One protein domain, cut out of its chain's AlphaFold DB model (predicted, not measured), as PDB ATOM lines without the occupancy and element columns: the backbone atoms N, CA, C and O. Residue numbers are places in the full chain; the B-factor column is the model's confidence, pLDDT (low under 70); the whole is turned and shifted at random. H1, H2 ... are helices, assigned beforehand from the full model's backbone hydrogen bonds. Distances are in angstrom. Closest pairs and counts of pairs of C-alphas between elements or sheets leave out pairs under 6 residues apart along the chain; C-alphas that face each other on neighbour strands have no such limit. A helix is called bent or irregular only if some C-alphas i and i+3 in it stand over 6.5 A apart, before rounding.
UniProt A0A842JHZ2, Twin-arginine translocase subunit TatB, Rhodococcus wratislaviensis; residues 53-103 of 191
ATOM      1  N   GLU A  53     219.340 228.205 204.507       69.62
ATOM      2  CA  GLU A  53     219.345 229.023 203.292       69.62
ATOM      3  C   GLU A  53     219.387 230.539 203.572       69.62
ATOM      4  O   GLU A  53     219.698 231.328 202.682       69.62
ATOM      5  N   ARG A  54     219.023 230.992 204.786       69.38
ATOM      6  CA  ARG A  54     218.743 232.426 205.043       69.38
ATOM      7  C   ARG A  54     219.712 233.107 206.002       69.38
ATOM      8  O   ARG A  54     219.891 234.320 205.910       69.38
ATOM      9  N   LEU A  55     220.384 232.341 206.856       73.69
ATOM     10  CA  LEU A  55     221.505 232.820 207.669       73.69
ATOM     11  C   LEU A  55     222.741 233.214 206.846       73.69
ATOM     12  O   LEU A  55     223.173 234.364 206.963       73.69
ATOM     13  N   PRO A  56     223.296 232.339 205.986       69.31
ATOM     14  CA  PRO A  56     224.479 232.672 205.200       69.31
ATOM     15  C   PRO A  56     224.197 233.793 204.194       69.31
ATOM     16  O   PRO A  56     225.051 234.653 203.996       69.31
ATOM     17  N   GLY A  57     222.990 233.864 203.621       77.44
ATOM     18  CA  GLY A  57     222.615 234.942 202.697       77.44
ATOM     19  C   GLY A  57     222.629 236.338 203.337       77.44
ATOM     20  O   GLY A  57     223.138 237.286 202.737       77.44
ATOM     21  N   ALA A  58     222.132 236.471 204.572       85.25
ATOM     22  CA  ALA A  58     222.166 237.737 205.311       85.25
ATOM     23  C   ALA A  58     223.574 238.069 205.836       85.25
ATOM     24  O   ALA A  58     223.990 239.229 205.802       85.25
ATOM     25  N   LEU A  59     224.341 237.057 206.258       84.81
ATOM     26  CA  LEU A  59     225.739 237.227 206.659       84.81
ATOM     27  C   LEU A  59     226.583 237.795 205.522       84.81
ATOM     28  O   LEU A  59     227.336 238.728 205.765       84.81
ATOM     29  N   HIS A  60     226.415 237.321 204.284       84.81
ATOM     30  CA  HIS A  60     227.128 237.884 203.134       84.81
ATOM     31  C   HIS A  60     226.818 239.375 202.927       84.81
ATOM     32  O   HIS A  60     227.716 240.136 202.571       84.81
ATOM     33  N   GLN A  61     225.590 239.827 203.200       86.94
ATOM     34  CA  GLN A  61     225.231 241.249 203.118       86.94
ATOM     35  C   GLN A  61     225.873 242.067 204.245       86.94
ATOM     36  O   GLN A  61     226.414 243.143 203.989       86.94
ATOM     37  N   CYS A  62     225.889 241.537 205.470       91.94
ATOM     38  CA  CYS A  62     226.594 242.155 206.595       91.94
ATOM     39  C   CYS A  62     228.112 242.188 206.384       91.94
ATOM     40  O   CYS A  62     228.738 243.211 206.632       91.94
ATOM     41  N   LEU A  63     228.707 241.105 205.886       91.75
ATOM     42  CA  LEU A  63     230.129 241.013 205.563       91.75
ATOM     43  C   LEU A  63     230.496 242.009 204.465       91.75
ATOM     44  O   LEU A  63     231.483 242.721 204.606       91.75
ATOM     45  N   GLN A  64     229.700 242.123 203.401       92.38
ATOM     46  CA  GLN A  64     229.924 243.139 202.368       92.38
ATOM     47  C   GLN A  64     229.790 244.562 202.920       92.38
ATOM     48  O   GLN A  64     230.571 245.436 202.548       92.38
ATOM     49  N   PHE A  65     228.834 244.805 203.820       94.88
ATOM     50  CA  PHE A  65     228.702 246.093 204.500       94.88
ATOM     51  C   PHE A  65     229.915 246.389 205.390       94.88
ATOM     52  O   PHE A  65     230.425 247.503 205.369       94.88
ATOM     53  N   LEU A  66     230.423 245.385 206.106       95.31
ATOM     54  CA  LEU A  66     231.595 245.505 206.966       95.31
ATOM     55  C   LEU A  66     232.876 245.759 206.166       95.31
ATOM     56  O   LEU A  66     233.668 246.605 206.566       95.31
ATOM     57  N   HIS A  67     233.064 245.086 205.027       93.12
ATOM     58  CA  HIS A  67     234.181 245.369 204.121       93.12
ATOM     59  C   HIS A  67     234.119 246.813 203.625       93.12
ATOM     60  O   HIS A  67     235.079 247.550 203.796       93.12
ATOM     61  N   ARG A  68     232.955 247.269 203.143       93.00
ATOM     62  CA  ARG A  68     232.773 248.664 202.703       93.00
ATOM     63  C   ARG A  68     232.981 249.667 203.831       93.00
ATOM     64  O   ARG A  68     233.569 250.717 203.608       93.00
ATOM     65  N   ALA A  69     232.511 249.351 205.034       94.94
ATOM     66  CA  ALA A  69     232.735 250.178 206.210       94.94
ATOM     67  C   ALA A  69     234.226 250.250 206.557       94.94
ATOM     68  O   ALA A  69     234.717 251.334 206.852       94.94
ATOM     69  N   ARG A  70     234.956 249.132 206.469       90.50
ATOM     70  CA  ARG A  70     236.408 249.089 206.666       90.50
ATOM     71  C   ARG A  70     237.153 249.854 205.578       90.50
ATOM     72  O   ARG A  70     238.071 250.578 205.928       90.50
ATOM     73  N   ASP A  71     236.773 249.717 204.314       90.38
ATOM     74  CA  ASP A  71     237.417 250.400 203.185       90.38
ATOM     75  C   ASP A  71     237.169 251.915 203.231       90.38
ATOM     76  O   ASP A  71     238.050 252.725 202.941       90.38
ATOM     77  N   TYR A  72     235.973 252.315 203.664       90.81
ATOM     78  CA  TYR A  72     235.641 253.715 203.907       90.81
ATOM     79  C   TYR A  72     236.385 254.262 205.129       90.81
ATOM     80  O   TYR A  72     236.946 255.356 205.087       90.81
ATOM     81  N   ALA A  73     236.429 253.481 206.210       92.19
ATOM     82  CA  ALA A  73     237.155 253.842 207.415       92.19
ATOM     83  C   ALA A  73     238.662 253.904 207.164       92.19
ATOM     84  O   ALA A  73     239.283 254.818 207.678       92.19
ATOM     85  N   SER A  74     239.266 253.003 206.382       87.50
ATOM     86  CA  SER A  74     240.699 253.036 206.068       87.50
ATOM     87  C   SER A  74     241.055 254.230 205.188       87.50
ATOM     88  O   SER A  74     242.037 254.903 205.482       87.50
ATOM     89  N   GLY A  75     240.233 254.564 204.189       86.25
ATOM     90  CA  GLY A  75     240.429 255.766 203.373       86.25
ATOM     91  C   GLY A  75     240.315 257.060 204.185       86.25
ATOM     92  O   GLY A  75     241.172 257.935 204.083       86.25
ATOM     93  N   ALA A  76     239.299 257.163 205.045       86.62
ATOM     94  CA  ALA A  76     239.152 258.303 205.946       86.62
ATOM     95  C   ALA A  76     240.250 258.330 207.020       86.62
ATOM     96  O   ALA A  76     240.767 259.394 207.327       86.62
ATOM     97  N   THR A  77     240.642 257.173 207.561       82.88
ATOM     98  CA  THR A  77     241.713 257.069 208.559       82.88
ATOM     99  C   THR A  77     243.045 257.475 207.968       82.88
ATOM    100  O   THR A  77     243.801 258.098 208.686       82.88
ATOM    101  N   GLU A  78     243.355 257.171 206.706       84.00
ATOM    102  CA  GLU A  78     244.617 257.597 206.088       84.00
ATOM    103  C   GLU A  78     244.674 259.128 205.953       84.00
ATOM    104  O   GLU A  78     245.655 259.740 206.366       84.00
ATOM    105  N   ALA A  79     243.577 259.752 205.509       82.50
ATOM    106  CA  ALA A  79     243.456 261.212 205.441       82.50
ATOM    107  C   ALA A  79     243.530 261.859 206.834       82.50
ATOM    108  O   ALA A  79     244.306 262.785 207.066       82.50
ATOM    109  N   LEU A  80     242.795 261.306 207.804       80.19
ATOM    110  CA  LEU A  80     242.879 261.726 209.199       80.19
ATOM    111  C   LEU A  80     244.273 261.467 209.776       80.19
ATOM    112  O   LEU A  80     244.743 262.250 210.580       80.19
ATOM    113  N   ARG A  81     244.962 260.393 209.399       81.50
ATOM    114  CA  ARG A  81     246.300 260.050 209.893       81.50
ATOM    115  C   ARG A  81     247.358 260.987 209.336       81.50
ATOM    116  O   ARG A  81     248.321 261.250 210.049       81.50
ATOM    117  N   GLU A  82     247.203 261.482 208.112       83.62
ATOM    118  CA  GLU A  82     248.059 262.527 207.548       83.62
ATOM    119  C   GLU A  82     247.822 263.875 208.239       83.62
ATOM    120  O   GLU A  82     248.787 264.513 208.662       83.62
ATOM    121  N   GLU A  83     246.561 264.263 208.440       80.12
ATOM    122  CA  GLU A  83     246.197 265.548 209.057       80.12
ATOM    123  C   GLU A  83     246.422 265.577 210.578       80.12
ATOM    124  O   GLU A  83     246.876 266.577 211.134       80.12
ATOM    125  N   LEU A  84     246.160 264.464 211.262       79.62
ATOM    126  CA  LEU A  84     246.254 264.321 212.717       79.62
ATOM    127  C   LEU A  84     247.540 263.616 213.150       79.62
ATOM    128  O   LEU A  84     247.697 263.369 214.342       79.62
ATOM    129  N   ARG A  85     248.491 263.293 212.255       72.69
ATOM    130  CA  ARG A  85     249.813 262.759 212.653       72.69
ATOM    131  C   ARG A  85     250.465 263.556 213.793       72.69
ATOM    132  O   ARG A  85     251.011 262.913 214.692       72.69
ATOM    133  N   PRO A  86     250.413 264.907 213.788       77.31
ATOM    134  CA  PRO A  86     250.943 265.712 214.884       77.31
ATOM    135  C   PRO A  86     250.184 265.468 216.197       77.31
ATOM    136  O   PRO A  86     250.803 265.303 217.241       77.31
ATOM    137  N   THR A  87     248.855 265.366 216.139       70.81
ATOM    138  CA  THR A  87     247.965 265.230 217.305       70.81
ATOM    139  C   THR A  87     247.897 263.793 217.848       70.81
ATOM    140  O   THR A  87     247.756 263.579 219.046       70.81
ATOM    141  N   PHE A  88     248.074 262.770 217.003       76.81
ATOM    142  CA  PHE A  88     248.129 261.355 217.403       76.81
ATOM    143  C   PHE A  88     249.342 261.031 218.285       76.81
ATOM    144  O   PHE A  88     249.294 260.079 219.066       76.81
ATOM    145  N   GLY A  89     250.425 261.808 218.179       78.38
ATOM    146  CA  GLY A  89     251.586 261.678 219.060       78.38
ATOM    147  C   GLY A  89     251.242 261.919 220.532       78.38
ATOM    148  O   GLY A  89     251.775 261.226 221.395       78.38
ATOM    149  N   GLU A  90     250.302 262.828 220.805       77.69
ATOM    150  CA  GLU A  90     249.871 263.193 222.161       77.69
ATOM    151  C   GLU A  90     248.947 262.142 222.792       77.69
ATOM    152  O   GLU A  90     248.973 261.949 224.005       77.69
ATOM    153  N   PHE A  91     248.179 261.407 221.981       78.75
ATOM    154  CA  PHE A  91     247.291 260.334 222.454       78.75
ATOM    155  C   PHE A  91     247.962 258.957 222.522       78.75
ATOM    156  O   PHE A  91     247.406 258.025 223.102       78.75
ATOM    157  N   ARG A  92     249.170 258.811 221.961       81.69
ATOM    158  CA  ARG A  92     249.952 257.563 221.990       81.69
ATOM    159  C   ARG A  92     250.182 257.011 223.407       81.69
ATOM    160  O   ARG A  92     249.981 255.815 223.577       81.69
ATOM    161  N   PRO A  93     250.525 257.832 224.419       82.69
ATOM    162  CA  PRO A  93     250.656 257.371 225.801       82.69
ATOM    163  C   PRO A  93     249.339 256.838 226.382       82.69
ATOM    164  O   PRO A  93     249.344 255.820 227.058       82.69
ATOM    165  N   ALA A  94     248.203 257.481 226.077       81.50
ATOM    166  CA  ALA A  94     246.888 257.031 226.543       81.50
ATOM    167  C   ALA A  94     246.467 255.703 225.890       81.50
ATOM    168  O   ALA A  94     245.829 254.866 226.522       81.50
ATOM    169  N   LEU A  95     246.840 255.496 224.625       79.38
ATOM    170  CA  LEU A  95     246.625 254.228 223.926       79.38
ATOM    171  C   LEU A  95     247.526 253.107 224.470       79.38
ATOM    172  O   LEU A  95     247.083 251.963 224.547       79.38
ATOM    173  N   ASP A  96     248.759 253.434 224.859       84.25
ATOM    174  CA  ASP A  96     249.703 252.496 225.476       84.25
ATOM    175  C   ASP A  96     249.207 252.025 226.853       84.25
ATOM    176  O   ASP A  96     249.168 250.826 227.118       84.25
ATOM    177  N   ASP A  97     248.699 252.949 227.675       84.81
ATOM    178  CA  ASP A  97     248.150 252.671 229.010       84.81
ATOM    179  C   ASP A  97     246.927 251.730 228.955       84.81
ATOM    180  O   ASP A  97     246.822 250.757 229.705       84.81
ATOM    181  N   VAL A  98     246.037 251.933 227.973       80.56
ATOM    182  CA  VAL A  98     244.924 251.001 227.711       80.56
ATOM    183  C   VAL A  98     245.448 249.625 227.283       80.56
ATOM    184  O   VAL A  98     244.919 248.608 227.728       80.56
ATOM    185  N   GLY A  99     246.501 249.565 226.464       82.19
ATOM    186  CA  GLY A  99     247.156 248.307 226.087       82.19
ATOM    187  C   GLY A  99     247.748 247.560 227.287       82.19
ATOM    188  O   GLY A  99     247.594 246.342 227.393       82.19
ATOM    189  N   GLN A 100     248.340 248.290 228.233       79.38
ATOM    190  CA  GLN A 100     248.879 247.737 229.479       79.38
ATOM    191  C   GLN A 100     247.793 247.199 230.418       79.38
ATOM    192  O   GLN A 100     248.064 246.275 231.184       79.38
ATOM    193  N   MET A 101     246.560 247.714 230.335       78.00
ATOM    194  CA  MET A 101     245.403 247.195 231.080       78.00
ATOM    195  C   MET A 101     244.870 245.868 230.508       78.00
ATOM    196  O   MET A 101     244.235 245.090 231.228       78.00
ATOM    197  N   PHE A 102     245.185 245.556 229.245       75.38
ATOM    198  CA  PHE A 102     244.885 244.273 228.598       75.38
ATOM    199  C   PHE A 102     246.157 243.447 228.300       75.38
ATOM    200  O   PHE A 102     246.363 243.021 227.162       75.38
ATOM    201  N   PRO A 103     246.980 243.110 229.313       63.44
ATOM    202  CA  PRO A 103     248.258 242.416 229.120       63.44
ATOM    203  C   PRO A 103     248.096 240.953 228.665       63.44
ATOM    204  O   PRO A 103     249.059 240.291 228.293       63.44
TER     205      PRO A 103
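Overview. This is residues 53 to 103 of the 191 residues of the protein "Twin-arginine translocase subunit TatB" of Rhodococcus wratislaviensis (UniProt A0A842JHZ2). Two helices meet near their ends and make an open V, with the long helix H1 as one arm and the shorter H2, kinked part way along, as the other. The corner lies at the tight link round Leu 84, and the space between the arms is empty. The printed part has 51 residues with two named helices, H1 then H2, and no named strand; the class is all helix. The whole is extended, with a radius of gyration of the C-alphas of 16.9 A, and flat, with spans of 49 by 30 by 8 A.

Arrangement. H1, residues 55 to 83, and H2, residues 85 to 101, are close but not clearly touching, with 1 pair of C-alphas within 8 A. That closest pair is the C-alphas of Arg 81 and Phe 88, 7.8 A apart. The helices run opposite ways at a steep tilt of 52 degrees, and their centres are 23.8 A apart. H2 has a kink of 42 degrees near residue 92 and is only just irregular: C-alphas 90 and 93 are 6.9 A apart. The O i to N i+4 pairs within hydrogen-bond range are 24 of 25 in H1 and 8 of 13 in H2.

Along the chain. H1 begins at C-alpha 55, (221.505, 232.820, 207.669), and ends at C-alpha 83, (246.197, 265.548, 209.057), a length of 41.0 A. H2 measures 24.5 A from C-alpha 85 to C-alpha 101, which is at (245.403, 247.195, 231.080).

Size, cuts and confidence. The two C-alphas farthest apart are those of Glu 53 and Pro 86, 49.8 A. The printed part has no cut and no long link. Its mean pLDDT is 82.6, and residues 53, 54, 56 and 103 are under 70.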